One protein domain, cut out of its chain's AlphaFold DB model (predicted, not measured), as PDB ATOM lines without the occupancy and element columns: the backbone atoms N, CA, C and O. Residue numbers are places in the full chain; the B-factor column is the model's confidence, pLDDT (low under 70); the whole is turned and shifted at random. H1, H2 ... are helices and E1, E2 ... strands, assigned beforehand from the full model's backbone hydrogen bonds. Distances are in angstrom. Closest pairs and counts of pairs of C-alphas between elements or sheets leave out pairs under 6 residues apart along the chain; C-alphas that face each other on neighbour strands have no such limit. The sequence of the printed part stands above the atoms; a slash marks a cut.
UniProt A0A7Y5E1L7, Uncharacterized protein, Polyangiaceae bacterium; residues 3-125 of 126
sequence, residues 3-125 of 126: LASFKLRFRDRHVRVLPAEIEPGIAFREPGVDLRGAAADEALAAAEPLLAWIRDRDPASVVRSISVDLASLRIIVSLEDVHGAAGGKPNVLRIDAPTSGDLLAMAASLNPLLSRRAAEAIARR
ATOM      1  N   LEU A   3     316.934 339.238 474.718       96.88
ATOM      2  CA  LEU A   3     317.360 338.050 475.462       96.88
ATOM      3  C   LEU A   3     318.778 338.213 476.021       96.88
ATOM      4  O   LEU A   3     319.637 338.812 475.378       96.88
ATOM      5  N   ALA A   4     319.018 337.658 477.207       97.06
ATOM      6  CA  ALA A   4     320.349 337.482 477.786       97.06
ATOM      7  C   ALA A   4     320.922 336.109 477.410       97.06
ATOM      8  O   ALA A   4     322.063 335.985 476.967       97.06
ATOM      9  N   SER A   5     320.111 335.065 477.581       97.75
ATOM     10  CA  SER A   5     320.498 333.685 477.304       97.75
ATOM     11  C   SER A   5     319.278 332.807 477.054       97.75
ATOM     12  O   SER A   5     318.139 333.166 477.372       97.75
ATOM     13  N   PHE A   6     319.508 331.633 476.481       98.31
ATOM     14  CA  PHE A   6     318.491 330.593 476.379       98.31
ATOM     15  C   PHE A   6     319.117 329.200 476.424       98.31
ATOM     16  O   PHE A   6     320.297 329.008 476.135       98.31
ATOM     17  N   LYS A   7     318.312 328.208 476.801       98.19
ATOM     18  CA  LYS A   7     318.686 326.798 476.820       98.19
ATOM     19  C   LYS A   7     317.613 325.954 476.152       98.19
ATOM     20  O   LYS A   7     316.483 325.906 476.630       98.19
ATOM     21  N   LEU A   8     318.002 325.257 475.095       98.25
ATOM     22  CA  LEU A   8     317.211 324.268 474.374       98.25
ATOM     23  C   LEU A   8     317.500 322.885 474.961       98.25
ATOM     24  O   LEU A   8     318.660 322.484 475.029       98.25
ATOM     25  N   ARG A   9     316.478 322.155 475.407       96.94
ATOM     26  CA  ARG A   9     316.585 320.766 475.876       96.94
ATOM     27  C   ARG A   9     315.742 319.889 474.962       96.94
ATOM     28  O   ARG A   9     314.513 319.924 475.027       96.94
ATOM     29  N   PHE A  10     316.413 319.110 474.124       94.75
ATOM     30  CA  PHE A  10     315.769 318.347 473.057       94.75
ATOM     31  C   PHE A  10     314.996 317.151 473.618       94.75
ATOM     32  O   PHE A  10     313.821 316.980 473.310       94.75
ATOM     33  N   ARG A  11     315.611 316.397 474.538       90.19
ATOM     34  CA  ARG A  11     314.998 315.211 475.163       90.19
ATOM     35  C   ARG A  11     313.712 315.521 475.932       90.19
ATOM     36  O   ARG A  11     312.724 314.813 475.792       90.19
ATOM     37  N   ASP A  12     313.723 316.600 476.714       91.94
ATOM     38  CA  ASP A  12     312.599 316.971 477.587       91.94
ATOM     39  C   ASP A  12     311.579 317.890 476.890       91.94
ATOM     40  O   ASP A  12     310.653 318.384 477.544       91.94
ATOM     41  N   ARG A  13     311.789 318.191 475.597       96.62
ATOM     42  CA  ARG A  13     311.014 319.163 474.803       96.62
ATOM     43  C   ARG A  13     310.770 320.464 475.571       96.62
ATOM     44  O   ARG A  13     309.642 320.924 475.765       96.62
ATOM     45  N   HIS A  14     311.860 321.026 476.090       98.12
ATOM     46  CA  HIS A  14     311.841 322.166 477.004       98.12
ATOM     47  C   HIS A  14     312.800 323.238 476.533       98.12
ATOM     48  O   HIS A  14     313.978 322.971 476.298       98.12
ATOM     49  N   VAL A  15     312.316 324.472 476.472       98.38
ATOM     50  CA  VAL A  15     313.162 325.635 476.237       98.38
ATOM     51  C   VAL A  15     313.054 326.581 477.421       98.38
ATOM     52  O   VAL A  15     311.956 326.925 477.839       98.38
ATOM     53  N   ARG A  16     314.190 327.011 477.970       98.38
ATOM     54  CA  ARG A  16     314.242 328.068 478.984       98.38
ATOM     55  C   ARG A  16     314.855 329.313 478.376       98.38
ATOM     56  O   ARG A  16     315.936 329.240 477.803       98.38
ATOM     57  N   VAL A  17     314.189 330.444 478.533       98.12
ATOM     58  CA  VAL A  17     314.617 331.745 478.018       98.12
ATOM     59  C   VAL A  17     314.847 332.684 479.193       98.12
ATOM     60  O   VAL A  17     314.036 332.739 480.114       98.12
ATOM     61  N   LEU A  18     315.944 333.433 479.173       97.88
ATOM     62  CA  LEU A  18     316.198 334.505 480.125       97.88
ATOM     63  C   LEU A  18     316.211 335.841 479.374       97.88
ATOM     64  O   LEU A  18     317.177 336.127 478.662       97.88
ATOM     65  N   PRO A  19     315.158 336.661 479.505       97.44
ATOM     66  CA  PRO A  19     315.182 338.036 479.031       97.44
ATOM     67  C   PRO A  19     316.239 338.860 479.780       97.44
ATOM     68  O   PRO A  19     316.407 338.716 480.988       97.44
ATOM     69  N   ALA A  20     316.933 339.736 479.058       96.69
ATOM     70  CA  ALA A  20     317.711 340.828 479.640       96.69
ATOM     71  C   ALA A  20     316.793 342.020 479.952       96.69
ATOM     72  O   ALA A  20     316.841 342.595 481.038       96.69
ATOM     73  N   GLU A  21     315.927 342.358 478.994       95.75
ATOM     74  CA  GLU A  21     315.026 343.511 479.029       95.75
ATOM     75  C   GLU A  21     313.676 343.131 478.422       95.75
ATOM     76  O   GLU A  21     313.643 342.524 477.347       95.75
ATOM     77  N   ILE A  22     312.572 343.514 479.064       93.50
ATOM     78  CA  ILE A  22     311.215 343.301 478.526       93.50
ATOM     79  C   ILE A  22     310.875 344.347 477.460       93.50
ATOM     80  O   ILE A  22     310.426 344.005 476.361       93.50
ATOM     81  N   GLU A  23     311.262 345.587 477.730       91.44
ATOM     82  CA  GLU A  23     311.146 346.767 476.878       91.44
ATOM     83  C   GLU A  23     312.479 347.523 476.906       91.44
ATOM     84  O   GLU A  23     313.245 347.325 477.851       91.44
ATOM     85  N   PRO A  24     312.789 348.364 475.902       92.19
ATOM     86  CA  PRO A  24     314.045 349.110 475.875       92.19
ATOM     87  C   PRO A  24     314.294 349.868 477.186       92.19
ATOM     88  O   PRO A  24     313.517 350.739 477.567       92.19
ATOM     89  N   GLY A  25     315.376 349.517 477.884       92.25
ATOM     90  CA  GLY A  25     315.752 350.132 479.163       92.25
ATOM     91  C   GLY A  25     315.036 349.575 480.401       92.25
ATOM     92  O   GLY A  25     315.432 349.904 481.519       92.25
ATOM     93  N   ILE A  26     314.044 348.693 480.243       95.00
ATOM     94  CA  ILE A  26     313.349 348.036 481.359       95.00
ATOM     95  C   ILE A  26     313.911 346.630 481.546       95.00
ATOM     96  O   ILE A  26     313.564 345.683 480.833       95.00
ATOM     97  N   ALA A  27     314.787 346.493 482.536       95.81
ATOM     98  CA  ALA A  27     315.456 345.233 482.816       95.81
ATOM     99  C   ALA A  27     314.498 344.183 483.404       95.81
ATOM    100  O   ALA A  27     313.698 344.470 484.294       95.81
ATOM    101  N   PHE A  28     314.636 342.938 482.955       94.94
ATOM    102  CA  PHE A  28     313.897 341.810 483.516       94.94
ATOM    103  C   PHE A  28     314.529 341.370 484.848       94.94
ATOM    104  O   PHE A  28     315.756 341.330 484.990       94.94
ATOM    105  N   ARG A  29     313.691 341.081 485.850       93.50
ATOM    106  CA  ARG A  29     314.119 340.754 487.230       93.50
ATOM    107  C   ARG A  29     313.508 339.464 487.780       93.50
ATOM    108  O   ARG A  29     313.816 339.072 488.900       93.50
ATOM    109  N   GLU A  30     312.658 338.805 487.006       92.44
ATOM    110  CA  GLU A  30     312.005 337.558 487.393       92.44
ATOM    111  C   GLU A  30     312.840 336.321 487.014       92.44
ATOM    112  O   GLU A  30     313.788 336.405 486.223       92.44
ATOM    113  N   PRO A  31     312.481 335.129 487.528       94.00
ATOM    114  CA  PRO A  31     313.007 333.875 487.013       94.00
ATOM    115  C   PRO A  31     312.759 333.719 485.507       94.00
ATOM    116  O   PRO A  31     311.713 334.109 484.980       94.00
ATOM    117  N   GLY A  32     313.714 333.069 484.834       94.31
ATOM    118  CA  GLY A  32     313.616 332.741 483.412       94.31
ATOM    119  C   GLY A  32     312.296 332.056 483.034       94.31
ATOM    120  O   GLY A  32     311.657 331.367 483.833       94.31
ATOM    121  N   VAL A  33     311.896 332.257 481.788       97.00
ATOM    122  CA  VAL A  33     310.636 331.790 481.223       97.00
ATOM    123  C   VAL A  33     310.826 330.395 480.648       97.00
ATOM    124  O   VAL A  33     311.668 330.183 479.778       97.00
ATOM    125  N   ASP A  34     310.034 329.439 481.125       97.62
ATOM    126  CA  ASP A  34     310.014 328.084 480.590       97.62
ATOM    127  C   ASP A  34     308.922 327.964 479.512       97.62
ATOM    128  O   ASP A  34     307.742 328.199 479.767       97.62
ATOM    129  N   LEU A  35     309.323 327.584 478.301       97.62
ATOM    130  CA  LEU A  35     308.454 327.261 477.176       97.62
ATOM    131  C   LEU A  35     308.290 325.740 477.088       97.62
ATOM    132  O   LEU A  35     309.263 324.985 477.195       97.62
ATOM    133  N   ARG A  36     307.048 325.291 476.886       96.38
ATOM    134  CA  ARG A  36     306.644 323.878 476.798       96.38
ATOM    135  C   ARG A  36     305.628 323.684 475.668       96.38
ATOM    136  O   ARG A  36     305.022 324.655 475.211       96.38
ATOM    137  N   GLY A  37     305.432 322.434 475.248       96.31
ATOM    138  CA  GLY A  37     304.488 322.074 474.185       96.31
ATOM    139  C   GLY A  37     304.839 322.750 472.859       96.31
ATOM    140  O   GLY A  37     306.015 322.928 472.552       96.31
ATOM    141  N   ALA A  38     303.824 323.206 472.122       96.62
ATOM    142  CA  ALA A  38     303.989 323.768 470.780       96.62
ATOM    143  C   ALA A  38     305.034 324.899 470.692       96.62
ATOM    144  O   ALA A  38     305.782 324.971 469.723       96.62
ATOM    145  N   ALA A  39     305.132 325.754 471.719       96.69
ATOM    146  CA  ALA A  39     306.122 326.833 471.740       96.69
ATOM    147  C   ALA A  39     307.563 326.313 471.878       96.69
ATOM    148  O   ALA A  39     308.483 326.889 471.301       96.69
ATOM    149  N   ALA A  40     307.768 325.236 472.643       97.88
ATOM    150  CA  ALA A  40     309.069 324.581 472.721       97.88
ATOM    151  C   ALA A  40     309.386 323.849 471.416       97.88
ATOM    152  O   ALA A  40     310.501 323.957 470.926       97.88
ATOM    153  N   ASP A  41     308.410 323.158 470.831       97.56
ATOM    154  CA  ASP A  41     308.602 322.385 469.601       97.56
ATOM    155  C   ASP A  41     308.997 323.269 468.416       97.56
ATOM    156  O   ASP A  41     309.945 322.951 467.704       97.56
ATOM    157  N   GLU A  42     308.332 324.414 468.248       97.31
ATOM    158  CA  GLU A  42     308.679 325.402 467.220       97.31
ATOM    159  C   GLU A  42     310.113 325.918 467.408       97.31
ATOM    160  O   GLU A  42     310.881 326.005 466.450       97.31
ATOM    161  N   ALA A  43     310.503 326.219 468.649       97.19
ATOM    162  CA  ALA A  43     311.852 326.679 468.961       97.19
ATOM    163  C   ALA A  43     312.919 325.599 468.736       97.19
ATOM    164  O   ALA A  43     314.008 325.903 468.255       97.19
ATOM    165  N   LEU A  44     312.626 324.342 469.070       97.44
ATOM    166  CA  LEU A  44     313.541 323.224 468.844       97.44
ATOM    167  C   LEU A  44     313.696 322.928 467.348       97.44
ATOM    168  O   LEU A  44     314.815 322.698 466.903       97.44
ATOM    169  N   ALA A  45     312.616 323.015 466.568       96.38
ATOM    170  CA  ALA A  45     312.666 322.880 465.113       96.38
ATOM    171  C   ALA A  45     313.479 324.011 464.459       96.38
ATOM    172  O   ALA A  45     314.298 323.764 463.576       96.38
ATOM    173  N   ALA A  46     313.327 325.249 464.935       96.31
ATOM    174  CA  ALA A  46     314.110 326.389 464.454       96.31
ATOM    175  C   ALA A  46     315.618 326.274 464.760       96.31
ATOM    176  O   ALA A  46     316.420 326.992 464.165       96.31
ATOM    177  N   ALA A  47     316.019 325.370 465.659       96.50
ATOM    178  CA  ALA A  47     317.418 325.102 465.972       96.50
ATOM    179  C   ALA A  47     318.084 324.082 465.031       96.50
ATOM    180  O   ALA A  47     319.274 323.813 465.200       96.50
ATOM    181  N   GLU A  48     317.366 323.540 464.041       95.12
ATOM    182  CA  GLU A  48     317.903 322.533 463.114       95.12
ATOM    183  C   GLU A  48     319.226 322.939 462.439       95.12
ATOM    184  O   GLU A  48     320.119 322.097 462.393       95.12
ATOM    185  N   PRO A  49     319.455 324.198 462.005       95.19
ATOM    186  CA  PRO A  49     320.749 324.582 461.436       95.19
ATOM    187  C   PRO A  49     321.938 324.357 462.386       95.19
ATOM    188  O   PRO A  49     323.012 323.942 461.953       95.19
ATOM    189  N   LEU A  50     321.748 324.574 463.695       94.25
ATOM    190  CA  LEU A  50     322.777 324.286 464.700       94.25
ATOM    191  C   LEU A  50     322.980 322.780 464.857       94.25
ATOM    192  O   LEU A  50     324.114 322.317 464.956       94.25
ATOM    193  N   LEU A  51     321.884 322.017 464.881       94.56
ATOM    194  CA  LEU A  51     321.930 320.562 465.005       94.56
ATOM    195  C   LEU A  51     322.631 319.913 463.813       94.56
ATOM    196  O   LEU A  51     323.453 319.025 464.018       94.56
ATOM    197  N   ALA A  52     322.339 320.368 462.596       94.62
ATOM    198  CA  ALA A  52     322.992 319.910 461.378       94.62
ATOM    199  C   ALA A  52     324.504 320.167 461.439       94.62
ATOM    200  O   ALA A  52     325.292 319.241 461.278       94.62
ATOM    201  N   TRP A  53     324.916 321.387 461.804       94.31
ATOM    202  CA  TRP A  53     326.336 321.729 461.927       94.31
ATOM    203  C   TRP A  53     327.091 320.857 462.944       94.31
ATOM    204  O   TRP A  53     328.257 320.518 462.718       94.31
ATOM    205  N   ILE A  54     326.443 320.518 464.068       92.62
ATOM    206  CA  ILE A  54     327.014 319.642 465.102       92.62
ATOM    207  C   ILE A  54     327.116 318.208 464.571       92.62
ATOM    208  O   ILE A  54     328.173 317.595 464.689       92.62
ATOM    209  N   ARG A  55     326.046 317.697 463.955       92.69
ATOM    210  CA  ARG A  55     325.959 316.335 463.409       92.69
ATOM    211  C   ARG A  55     327.001 316.071 462.325       92.69
ATOM    212  O   ARG A  55     327.572 314.990 462.293       92.69
ATOM    213  N   ASP A  56     327.294 317.065 461.491       93.19
ATOM    214  CA  ASP A  56     328.331 316.960 460.457       93.19
ATOM    215  C   ASP A  56     329.741 316.768 461.043       93.19
ATOM    216  O   ASP A  56     330.628 316.238 460.377       93.19
ATOM    217  N   ARG A  57     329.968 317.208 462.286       89.88
ATOM    218  CA  ARG A  57     331.266 317.114 462.979       89.88
ATOM    219  C   ARG A  57     331.351 315.936 463.930       89.88
ATOM    220  O   ARG A  57     332.437 315.403 464.132       89.88
ATOM    221  N   ASP A  58     330.227 315.568 464.523       88.81
ATOM    222  CA  ASP A  58     330.116 314.448 465.441       88.81
ATOM    223  C   ASP A  58     328.834 313.651 465.147       88.81
ATOM    224  O   ASP A  58     327.814 313.820 465.824       88.81
ATOM    225  N   PRO A  59     328.859 312.788 464.114       86.88
ATOM    226  CA  PRO A  59     327.696 311.994 463.721       86.88
ATOM    227  C   PRO A  59     327.384 310.856 464.703       86.88
ATOM    228  O   PRO A  59     326.305 310.272 464.630       86.88
ATOM    229  N   ALA A  60     328.314 310.533 465.610       86.62
ATOM    230  CA  ALA A  60     328.149 309.500 466.632       86.62
ATOM    231  C   ALA A  60     327.491 310.035 467.919       86.62
ATOM    232  O   ALA A  60     327.241 309.269 468.851       86.62
ATOM    233  N   SER A  61     327.182 311.332 467.972       87.19
ATOM    234  CA  SER A  61     326.568 311.972 469.130       87.19
ATOM    235  C   SER A  61     325.175 312.520 468.828       87.19
ATOM    236  O   SER A  61     324.901 313.100 467.779       87.19
ATOM    237  N   VAL A  62     324.295 312.420 469.819       89.81
ATOM    238  CA  VAL A  62     322.994 313.088 469.864       89.81
ATOM    239  C   VAL A  62     323.095 314.330 470.741       89.81
ATOM    240  O   VAL A  62     323.640 314.308 471.846       89.81
ATOM    241  N   VAL A  63     322.525 315.439 470.275       93.06
ATOM    242  CA  VAL A  63     322.463 316.677 471.054       93.06
ATOM    243  C   VAL A  63     321.362 316.586 472.109       93.06
ATOM    244  O   VAL A  63     320.173 316.593 471.800       93.06
ATOM    245  N   ARG A  64     321.749 316.594 473.388       93.94
ATOM    246  CA  ARG A  64     320.813 316.625 474.520       93.94
ATOM    247  C   ARG A  64     320.333 318.039 474.825       93.94
ATOM    248  O   ARG A  64     319.148 318.263 475.093       93.94
ATOM    249  N   SER A  65     321.253 319.002 474.836       96.44
ATOM    250  CA  SER A  65     320.905 320.403 475.062       96.44
ATOM    251  C   SER A  65     321.901 321.372 474.452       96.44
ATOM    252  O   SER A  65     323.093 321.083 474.418       96.44
ATOM    253  N   ILE A  66     321.416 322.553 474.078       97.62
ATOM    254  CA  ILE A  66     322.226 323.696 473.651       97.62
ATOM    255  C   ILE A  66     321.929 324.856 474.597       97.62
ATOM    256  O   ILE A  66     320.771 325.204 474.803       97.62
ATOM    257  N   SER A  67     322.962 325.444 475.191       97.88
ATOM    258  CA  SER A  67     322.863 326.657 476.005       97.88
ATOM    259  C   SER A  67     323.605 327.783 475.302       97.88
ATOM    260  O   SER A  67     324.753 327.594 474.907       97.88
ATOM    261  N   VAL A  68     322.962 328.934 475.159       97.81
ATOM    262  CA  VAL A  68     323.514 330.110 474.486       97.81
ATOM    263  C   VAL A  68     323.530 331.282 475.452       97.81
ATOM    264  O   VAL A  68     322.497 331.626 476.024       97.81
ATOM    265  N   ASP A  69     324.693 331.904 475.595       96.88
ATOM    266  CA  ASP A  69     324.890 333.183 476.268       96.88
ATOM    267  C   ASP A  69     325.184 334.248 475.205       96.88
ATOM    268  O   ASP A  69     326.195 334.175 474.501       96.88
ATOM    269  N   LEU A  70     324.272 335.210 475.051       94.81
ATOM    270  CA  LEU A  70     324.341 336.208 473.980       94.81
ATOM    271  C   LEU A  70     325.305 337.355 474.300       94.81
ATOM    272  O   LEU A  70     325.746 338.038 473.382       94.81
ATOM    273  N   ALA A  71     325.643 337.572 475.573       92.50
ATOM    274  CA  ALA A  71     326.567 338.629 475.976       92.50
ATOM    275  C   ALA A  71     328.023 338.226 475.712       92.50
ATOM    276  O   ALA A  71     328.808 339.011 475.191       92.50
ATOM    277  N   SER A  72     328.370 336.984 476.045       93.69
ATOM    278  CA  SER A  72     329.701 336.413 475.821       93.69
ATOM    279  C   SER A  72     329.845 335.698 474.477       93.69
ATOM    280  O   SER A  72     330.920 335.169 474.199       93.69
ATOM    281  N   LEU A  73     328.781 335.672 473.660       94.38
ATOM    282  CA  LEU A  73     328.692 334.908 472.413       94.38
ATOM    283  C   LEU A  73     329.193 333.475 472.617       94.38
ATOM    284  O   LEU A  73     330.090 333.007 471.922       94.38
ATOM    285  N   ARG A  74     328.653 332.777 473.614       96.88
ATOM    286  CA  ARG A  74     329.084 331.422 473.961       96.88
ATOM    287  C   ARG A  74     327.975 330.424 473.720       96.88
ATOM    288  O   ARG A  74     326.844 330.632 474.153       96.88
ATOM    289  N   ILE A  75     328.335 329.296 473.117       97.44
ATOM    290  CA  ILE A  75     327.459 328.141 472.951       97.44
ATOM    291  C   ILE A  75     328.055 326.959 473.719       97.44
ATOM    292  O   ILE A  75     329.230 326.625 473.575       97.44
ATOM    293  N   ILE A  76     327.242 326.322 474.554       97.31
ATOM    294  CA  ILE A  76     327.580 325.084 475.256       97.31
ATOM    295  C   ILE A  76     326.606 324.008 474.793       97.31
ATOM    296  O   ILE A  76     325.401 324.107 475.033       97.31
ATOM    297  N   VAL A  77     327.134 322.969 474.163       96.31
ATOM    298  CA  VAL A  77     326.384 321.815 473.677       96.31
ATOM    299  C   VAL A  77     326.674 320.638 474.597       96.31
ATOM    300  O   VAL A  77     327.825 320.316 474.871       96.31
ATOM    301  N   SER A  78     325.627 319.997 475.097       94.38
ATOM    302  CA  SER A  78     325.735 318.721 475.803       94.38
ATOM    303  C   SER A  78     325.304 317.608 474.864       94.38
ATOM    304  O   SER A  78     324.195 317.659 474.326       94.38
ATOM    305  N   LEU A  79     326.174 316.624 474.702       91.62
ATOM    306  CA  LEU A  79     326.055 315.493 473.798       91.62
ATOM    307  C   LEU A  79     325.898 314.193 474.598       91.62
ATOM    308  O   LEU A  79     326.386 314.077 475.729       91.62
ATOM    309  N   GLU A  80     325.224 313.221 474.001       87.44
ATOM    310  CA  GLU A  80     325.156 311.830 474.452       87.44
ATOM    311  C   GLU A  80     325.479 310.895 473.282       87.44
ATOM    312  O   GLU A  80     325.202 311.232 472.136       87.44
ATOM    313  N   ASP A  81     326.087 309.743 473.558       79.62
ATOM    314  CA  ASP A  81     326.405 308.743 472.531       79.62
ATOM    315  C   ASP A  81     325.109 308.191 471.903       79.62
ATOM    316  O   ASP A  81     324.160 307.870 472.630       79.62
ATOM    317  N   VAL A  82     325.061 308.061 470.571       72.94
ATOM    318  CA  VAL A  82     323.914 307.493 469.828       72.94
ATOM    319  C   VAL A  82     323.574 306.060 470.246       72.94
ATOM    320  O   VAL A  82     322.414 305.656 470.177       72.94
ATOM    321  N   HIS A  83     324.556 305.295 470.722       68.62
ATOM    322  CA  HIS A  83     324.391 303.943 471.249       68.62
ATOM    323  C   HIS A  83     323.962 303.923 472.719       68.62
ATOM    324  O   HIS A  83     323.815 302.852 473.309       68.62
ATOM    325  N   GLY A  84     323.721 305.095 473.313       58.59
ATOM    326  CA  GLY A  84     323.060 305.226 474.602       58.59
ATOM    327  C   GLY A  84     323.808 304.540 475.735       58.59
ATOM    328  O   GLY A  84     323.145 304.015 476.629       58.59
ATOM    329  N   ALA A  85     325.151 304.528 475.705       55.84
ATOM    330  CA  ALA A  85     325.984 303.986 476.775       55.84
ATOM    331  C   ALA A  85     325.602 304.646 478.112       55.84
ATOM    332  O   ALA A  85     326.064 305.732 478.477       55.84
ATOM    333  N   ALA A  86     324.681 303.994 478.819       48.62
ATOM    334  CA  ALA A  86     324.075 304.484 480.035       48.62
ATOM    335  C   ALA A  86     325.160 304.527 481.114       48.62
ATOM    336  O   ALA A  86     325.543 303.495 481.657       48.62
ATOM    337  N   GLY A  87     325.688 305.720 481.391       53.41
ATOM    338  CA  GLY A  87     326.678 305.934 482.452       53.41
ATOM    339  C   GLY A  87     327.933 306.711 482.052       53.41
ATOM    340  O   GLY A  87     328.712 307.063 482.936       53.41
ATOM    341  N   GLY A  88     328.134 307.035 480.770       58.44
ATOM    342  CA  GLY A  88     329.203 307.953 480.358       58.44
ATOM    343  C   GLY A  88     328.951 309.387 480.845       58.44
ATOM    344  O   GLY A  88     327.809 309.850 480.872       58.44
ATOM    345  N   LYS A  89     330.006 310.123 481.234       60.81
ATOM    346  CA  LYS A  89     329.889 311.576 481.457       60.81
ATOM    347  C   LYS A  89     329.374 312.227 480.161       60.81
ATOM    348  O   LYS A  89     329.900 311.890 479.105       60.81
ATOM    349  N   PRO A  90     328.401 313.158 480.218       65.75
ATOM    350  CA  PRO A  90     327.964 313.882 479.030       65.75
ATOM    351  C   PRO A  90     329.163 314.558 478.371       65.75
ATOM    352  O   PRO A  90     329.898 315.289 479.042       65.75
ATOM    353  N   ASN A  91     329.342 314.336 477.073       85.81
ATOM    354  CA  ASN A  91     330.348 315.058 476.313       85.81
ATOM    355  C   ASN A  91     329.873 316.504 476.182       85.81
ATOM    356  O   ASN A  91     328.752 316.772 475.749       85.81
ATOM    357  N   VAL A  92     330.693 317.451 476.631       90.81
ATOM    358  CA  VAL A  92     330.359 318.875 476.572       90.81
ATOM    359  C   VAL A  92     331.256 319.535 475.544       90.81
ATOM    360  O   VAL A  92     332.466 319.624 475.736       90.81
ATOM    361  N   LEU A  93     330.645 320.036 474.477       92.94
ATOM    362  CA  LEU A  93     331.309 320.873 473.493       92.94
ATOM    363  C   LEU A  93     331.061 322.337 473.852       92.94
ATOM    364  O   LEU A  93     329.923 322.799 473.943       92.94
ATOM    365  N   ARG A  94     332.147 323.075 474.052       95.56
ATOM    366  CA  ARG A  94     332.121 324.517 474.260       95.56
ATOM    367  C   ARG A  94     332.600 325.209 472.992       95.56
ATOM    368  O   ARG A  94     333.666 324.879 472.484       95.56
ATOM    369  N   ILE A  95     331.822 326.173 472.519       95.12
ATOM    370  CA  ILE A  95     332.095 326.941 471.309       95.12
ATOM    371  C   ILE A  95     332.061 328.420 471.688       95.12
ATOM    372  O   ILE A  95     331.019 328.951 472.077       95.12
ATOM    373  N   ASP A  96     333.219 329.064 471.611       95.12
ATOM    374  CA  ASP A  96     333.384 330.501 471.828       95.12
ATOM    375  C   ASP A  96     333.587 331.224 470.479       95.12
ATOM    376  O   ASP A  96     333.582 330.611 469.405       95.12
ATOM    377  N   ALA A  97     333.745 332.546 470.536       91.06
ATOM    378  CA  ALA A  97     334.022 333.369 469.364       91.06
ATOM    379  C   ALA A  97     335.386 333.009 468.723       91.06
ATOM    380  O   ALA A  97     336.321 332.649 469.444       91.06
ATOM    381  N   PRO A  98     335.529 333.136 467.388       92.75
ATOM    382  CA  PRO A  98     334.537 333.681 466.452       92.75
ATOM    383  C   PRO A  98     333.472 332.672 466.000       92.75
ATOM    384  O   PRO A  98     332.393 333.087 465.589       92.75
ATOM    385  N   THR A  99     333.724 331.366 466.128       94.19
ATOM    386  CA  THR A  99     332.855 330.302 465.592       94.19
ATOM    387  C   THR A  99     331.423 330.374 466.114       94.19
ATOM    388  O   THR A  99     330.475 330.133 465.372       94.19
ATOM    389  N   SER A 100     331.235 330.732 467.383       93.69
ATOM    390  CA  SER A 100     329.899 330.931 467.949       93.69
ATOM    391  C   SER A 100     329.104 332.040 467.252       93.69
ATOM    392  O   SER A 100     327.887 331.925 467.150       93.69
ATOM    393  N   GLY A 101     329.762 333.087 466.746       93.00
ATOM    394  CA  GLY A 101     329.123 334.168 465.999       93.00
ATOM    395  C   GLY A 101     328.505 333.664 464.698       93.00
ATOM    396  O   GLY A 101     327.328 333.914 464.446       93.00
ATOM    397  N   ASP A 102     329.260 332.874 463.934       93.81
ATOM    398  CA  ASP A 102     328.781 332.259 462.690       93.81
ATOM    399  C   ASP A 102     327.607 331.307 462.954       93.81
ATOM    400  O   ASP A 102     326.600 331.324 462.246       93.81
ATOM    401  N   LEU A 103     327.693 330.515 464.028       93.19
ATOM    402  CA  LEU A 103     326.608 329.627 464.451       93.19
ATOM    403  C   LEU A 103     325.335 330.398 464.812       93.19
ATOM    404  O   LEU A 103     324.238 330.017 464.403       93.19
ATOM    405  N   LEU A 104     325.465 331.498 465.554       93.12
ATOM    406  CA  LEU A 104     324.327 332.346 465.905       93.12
ATOM    407  C   LEU A 104     323.739 333.054 464.684       93.12
ATOM    408  O   LEU A 104     322.522 333.214 464.620       93.12
ATOM    409  N   ALA A 105     324.565 333.423 463.703       93.38
ATOM    410  CA  ALA A 105     324.097 333.967 462.433       93.38
ATOM    411  C   ALA A 105     323.305 332.923 461.626       93.38
ATOM    412  O   ALA A 105     322.238 333.238 461.102       93.38
ATOM    413  N   MET A 106     323.752 331.663 461.587       91.56
ATOM    414  CA  MET A 106     322.986 330.570 460.966       91.56
ATOM    415  C   MET A 106     321.647 330.319 461.667       91.56
ATOM    416  O   MET A 106     320.658 329.979 461.023       91.56
ATOM    417  N   ALA A 107     321.600 330.519 462.982       89.94
ATOM    418  CA  ALA A 107     320.399 330.367 463.794       89.94
ATOM    419  C   ALA A 107     319.687 331.703 464.069       89.94
ATOM    420  O   ALA A 107     318.993 331.839 465.081       89.94
ATOM    421  N   ALA A 108     319.843 332.697 463.184       90.69
ATOM    422  CA  ALA A 108     319.359 334.061 463.409       90.69
ATOM    423  C   ALA A 108     317.847 334.148 463.679       90.69
ATOM    424  O   ALA A 108     317.397 335.082 464.342       90.69
ATOM    425  N   SER A 109     317.059 333.171 463.219       93.69
ATOM    426  CA  SER A 109     315.616 333.087 463.470       93.69
ATOM    427  C   SER A 109     315.252 332.693 464.909       93.69
ATOM    428  O   SER A 109     314.154 333.025 465.364       93.69
ATOM    429  N   LEU A 110     316.152 332.045 465.664       95.38
ATOM    430  CA  LEU A 110     315.875 331.612 467.039       95.38
ATOM    431  C   LEU A 110     315.635 332.795 467.969       95.38
ATOM    432  O   LEU A 110     314.673 332.794 468.731       95.38
ATOM    433  N   ASN A 111     316.493 333.812 467.917       94.75
ATOM    434  CA  ASN A 111     316.409 334.940 468.837       94.75
ATOM    435  C   ASN A 111     315.063 335.702 468.750       94.75
ATOM    436  O   ASN A 111     314.415 335.860 469.789       94.75
ATOM    437  N   PRO A 112     314.573 336.131 467.565       96.31
ATOM    438  CA  PRO A 112     313.267 336.780 467.462       96.31
ATOM    439  C   PRO A 112     312.109 335.838 467.820       96.31
ATOM    440  O   PRO A 112     311.170 336.266 468.493       96.31
ATOM    441  N   LEU A 113     312.183 334.551 467.455       97.75
ATOM    442  CA  LEU A 113     311.164 333.563 467.818       97.75
ATOM    443  C   LEU A 113     311.045 333.400 469.338       97.75
ATOM    444  O   LEU A 113     309.955 333.529 469.900       97.75
ATOM    445  N   LEU A 114     312.166 333.138 470.011       97.88
ATOM    446  CA  LEU A 114     312.224 332.965 471.461       97.88
ATOM    447  C   LEU A 114     311.807 334.239 472.187       97.88
ATOM    448  O   LEU A 114     311.102 334.165 473.192       97.88
ATOM    449  N   SER A 115     312.179 335.402 471.649       96.81
ATOM    450  CA  SER A 115     311.750 336.695 472.179       96.81
ATOM    451  C   SER A 115     310.230 336.843 472.130       96.81
ATOM    452  O   SER A 115     309.605 337.184 473.131       96.81
ATOM    453  N   ARG A 116     309.601 336.525 470.997       97.19
ATOM    454  CA  ARG A 116     308.140 336.555 470.869       97.19
ATOM    455  C   ARG A 116     307.471 335.579 471.845       97.19
ATOM    456  O   ARG A 116     306.609 335.985 472.620       97.19
ATOM    457  N   ARG A 117     307.901 334.313 471.865       97.38
ATOM    458  CA  ARG A 117     307.289 333.266 472.706       97.38
ATOM    459  C   ARG A 117     307.442 333.528 474.199       97.38
ATOM    460  O   ARG A 117     306.512 333.271 474.960       97.38
ATOM    461  N   ALA A 118     308.590 334.043 474.634       96.44
ATOM    462  CA  ALA A 118     308.772 334.398 476.033       96.44
ATOM    463  C   ALA A 118     307.931 335.626 476.424       96.44
ATOM    464  O   ALA A 118     307.348 335.602 477.502       96.44
ATOM    465  N   ALA A 119     307.759 336.626 475.552       95.56
ATOM    466  CA  ALA A 119     306.862 337.752 475.822       95.56
ATOM    467  C   ALA A 119     305.397 337.294 475.973       95.56
ATOM    468  O   ALA A 119     304.741 337.645 476.950       95.56
ATOM    469  N   GLU A 120     304.912 336.424 475.078       95.31
ATOM    470  CA  GLU A 120     303.575 335.805 475.170       95.31
ATOM    471  C   GLU A 120     303.387 334.976 476.453       95.31
ATOM    472  O   GLU A 120     302.290 334.879 477.001       95.31
ATOM    473  N   ALA A 121     304.440 334.309 476.928       94.44
ATOM    474  CA  ALA A 121     304.391 333.533 478.163       94.44
ATOM    475  C   ALA A 121     304.410 334.422 479.417       94.44
ATOM    476  O   ALA A 121     303.704 334.105 480.368       94.44
ATOM    477  N   ILE A 122     305.167 335.525 479.415       93.88
ATOM    478  CA  ILE A 122     305.172 336.518 480.503       93.88
ATOM    479  C   ILE A 122     303.801 337.188 480.607       93.88
ATOM    480  O   ILE A 122     303.241 337.245 481.694       93.88
ATOM    481  N   ALA A 123     303.224 337.610 479.478       92.31
ATOM    482  CA  ALA A 123     301.920 338.271 479.445       92.31
ATOM    483  C   ALA A 123     300.773 337.407 479.998       92.31
ATOM    484  O   ALA A 123     299.775 337.948 480.443       92.31
ATOM    485  N   ARG A 124     300.912 336.073 479.991       91.44
ATOM    486  CA  ARG A 124     299.931 335.138 480.574       91.44
ATOM    487  C   ARG A 124     300.081 334.924 482.086       91.44
ATOM    488  O   ARG A 124     299.289 334.180 482.656       91.44
ATOM    489  N   ARG A 125     301.130 335.467 482.715       84.69
ATOM    490  CA  ARG A 125     301.359 335.358 484.170       84.69
ATOM    491  C   ARG A 125     300.604 336.420 484.972       84.69
ATOM    492  O   ARG A 125     300.396 336.199 486.162       84.69
TER     493      ARG A 125
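Overview. This is residues 3 to 125 of the 126 residues of an uncharacterized protein of Polyangiaceae bacterium (UniProt A0A7Y5E1L7). One six-stranded antiparallel sheet forms a twisted wall, with four helices covering one of its faces and the other face bare of named helices. H1 and H4 lie side by side across the strands of the E3, E2, E1 half, while H2 and H3 cover the E4, E5 part. The printed part has 123 residues, with six named strands and four named helices in the order E1, E2, E3, H1, H2, E4, E5, E6, H3, H4; the sheet's order is E3, E2, E1, E4, E5, E6. The class is mixed, helices and strands. The whole is compact, with a radius of gyration of the C-alphas of 14.8 A and spans of 44 by 32 by 22 A.

Along the chain. In the sheet, E3 is residues 33 to 35, 6.5 A from first to last C-alpha. E2, the longest strand, is residues 14 to 23, 24.6 A, and bends by 73 degrees at residue 20. E1, residues 3 to 9, is 17.3 A long and begins at C-alpha 3, (317.360, 338.050, 475.462). E4, residues 61 to 69, is 22.4 A long and bends by 63 degrees at residue 64. E5 is residues 74 to 81, 22.9 A, and E6 is residues 91 to 95, 13.0 A, ending at C-alpha 95, (332.095, 326.941, 471.309). H1 is residues 38 to 46, 12.2 A; H2 is residues 48 to 55, 10.2 A; H3 is residues 99 to 106, 10.9 A. H4, the longest helix, is residues 110 to 123, 19.8 A, and ends at C-alpha 123, (301.920, 338.271, 479.445).

Arrangement. The sheet holds two meanders, each strand the antiparallel neighbour of the one before: E1 E2 E3 and E4 E5 E6. E1 of the one and E4 of the other are neighbour strands, antiparallel at 166 degrees between their directions, with N 8 and O 66 2.8 A apart, within hydrogen-bond range. E1 and E2 form a hairpin, with N 16 to O 7 at 2.9 A, and E2 and E3 another, with N 33 to O 17 at 2.8 A. On the other side of E4, the hairpin E4 and E5 has N 67 to O 76 at 2.8 A, and the hairpin E5 and E6 has N 93 to O 77 at 2.9 A. E3 and E6 are the edge strands. The four helices lie on the same face of the sheet, in two layers, helices over a sheet. H4 is over E2 at a height of 6.5 A and runs across the strands, at 78 degrees to E2 on the local plane; its closest C-alphas to E2 are those of Ala 118 and Val 17, 6.7 A. H1, at a height of 8.2 A, is over E2 and only just over E1, where 3 of its C-alphas fall, and also runs across the strands. H1 and H4 touch, the C-alphas of Ala 46 and Leu 110 being 6.1 A apart, at a shallow tilt of 12 degrees, opposite ways. H2 is over E4 at a height of 9.2 A, slantwise to the strands at 56 degrees on the local plane. H3 is over E5 and stands up from the sheet, its line rising 49 degrees. H2 and H3 only just touch, with 3 pairs of C-alphas within 8 A, the closest those of Pro 49 and Met 106 at 6.4 A. H1 and H2 meet only through their link. In H1, H2, H3 and H4 every O i to N i+4 pair is within hydrogen-bond range.

Size, cuts and confidence. The two C-alphas farthest apart are those of Gly 25 and His 83, 47.7 A. From edge to edge of the sheet the strands' lines turn by 63 degrees. The printed part has no cut, and no link is long. Mean pLDDT of the printed part is 91.9; residues 83 to 90, between E5 and E6, are under 70.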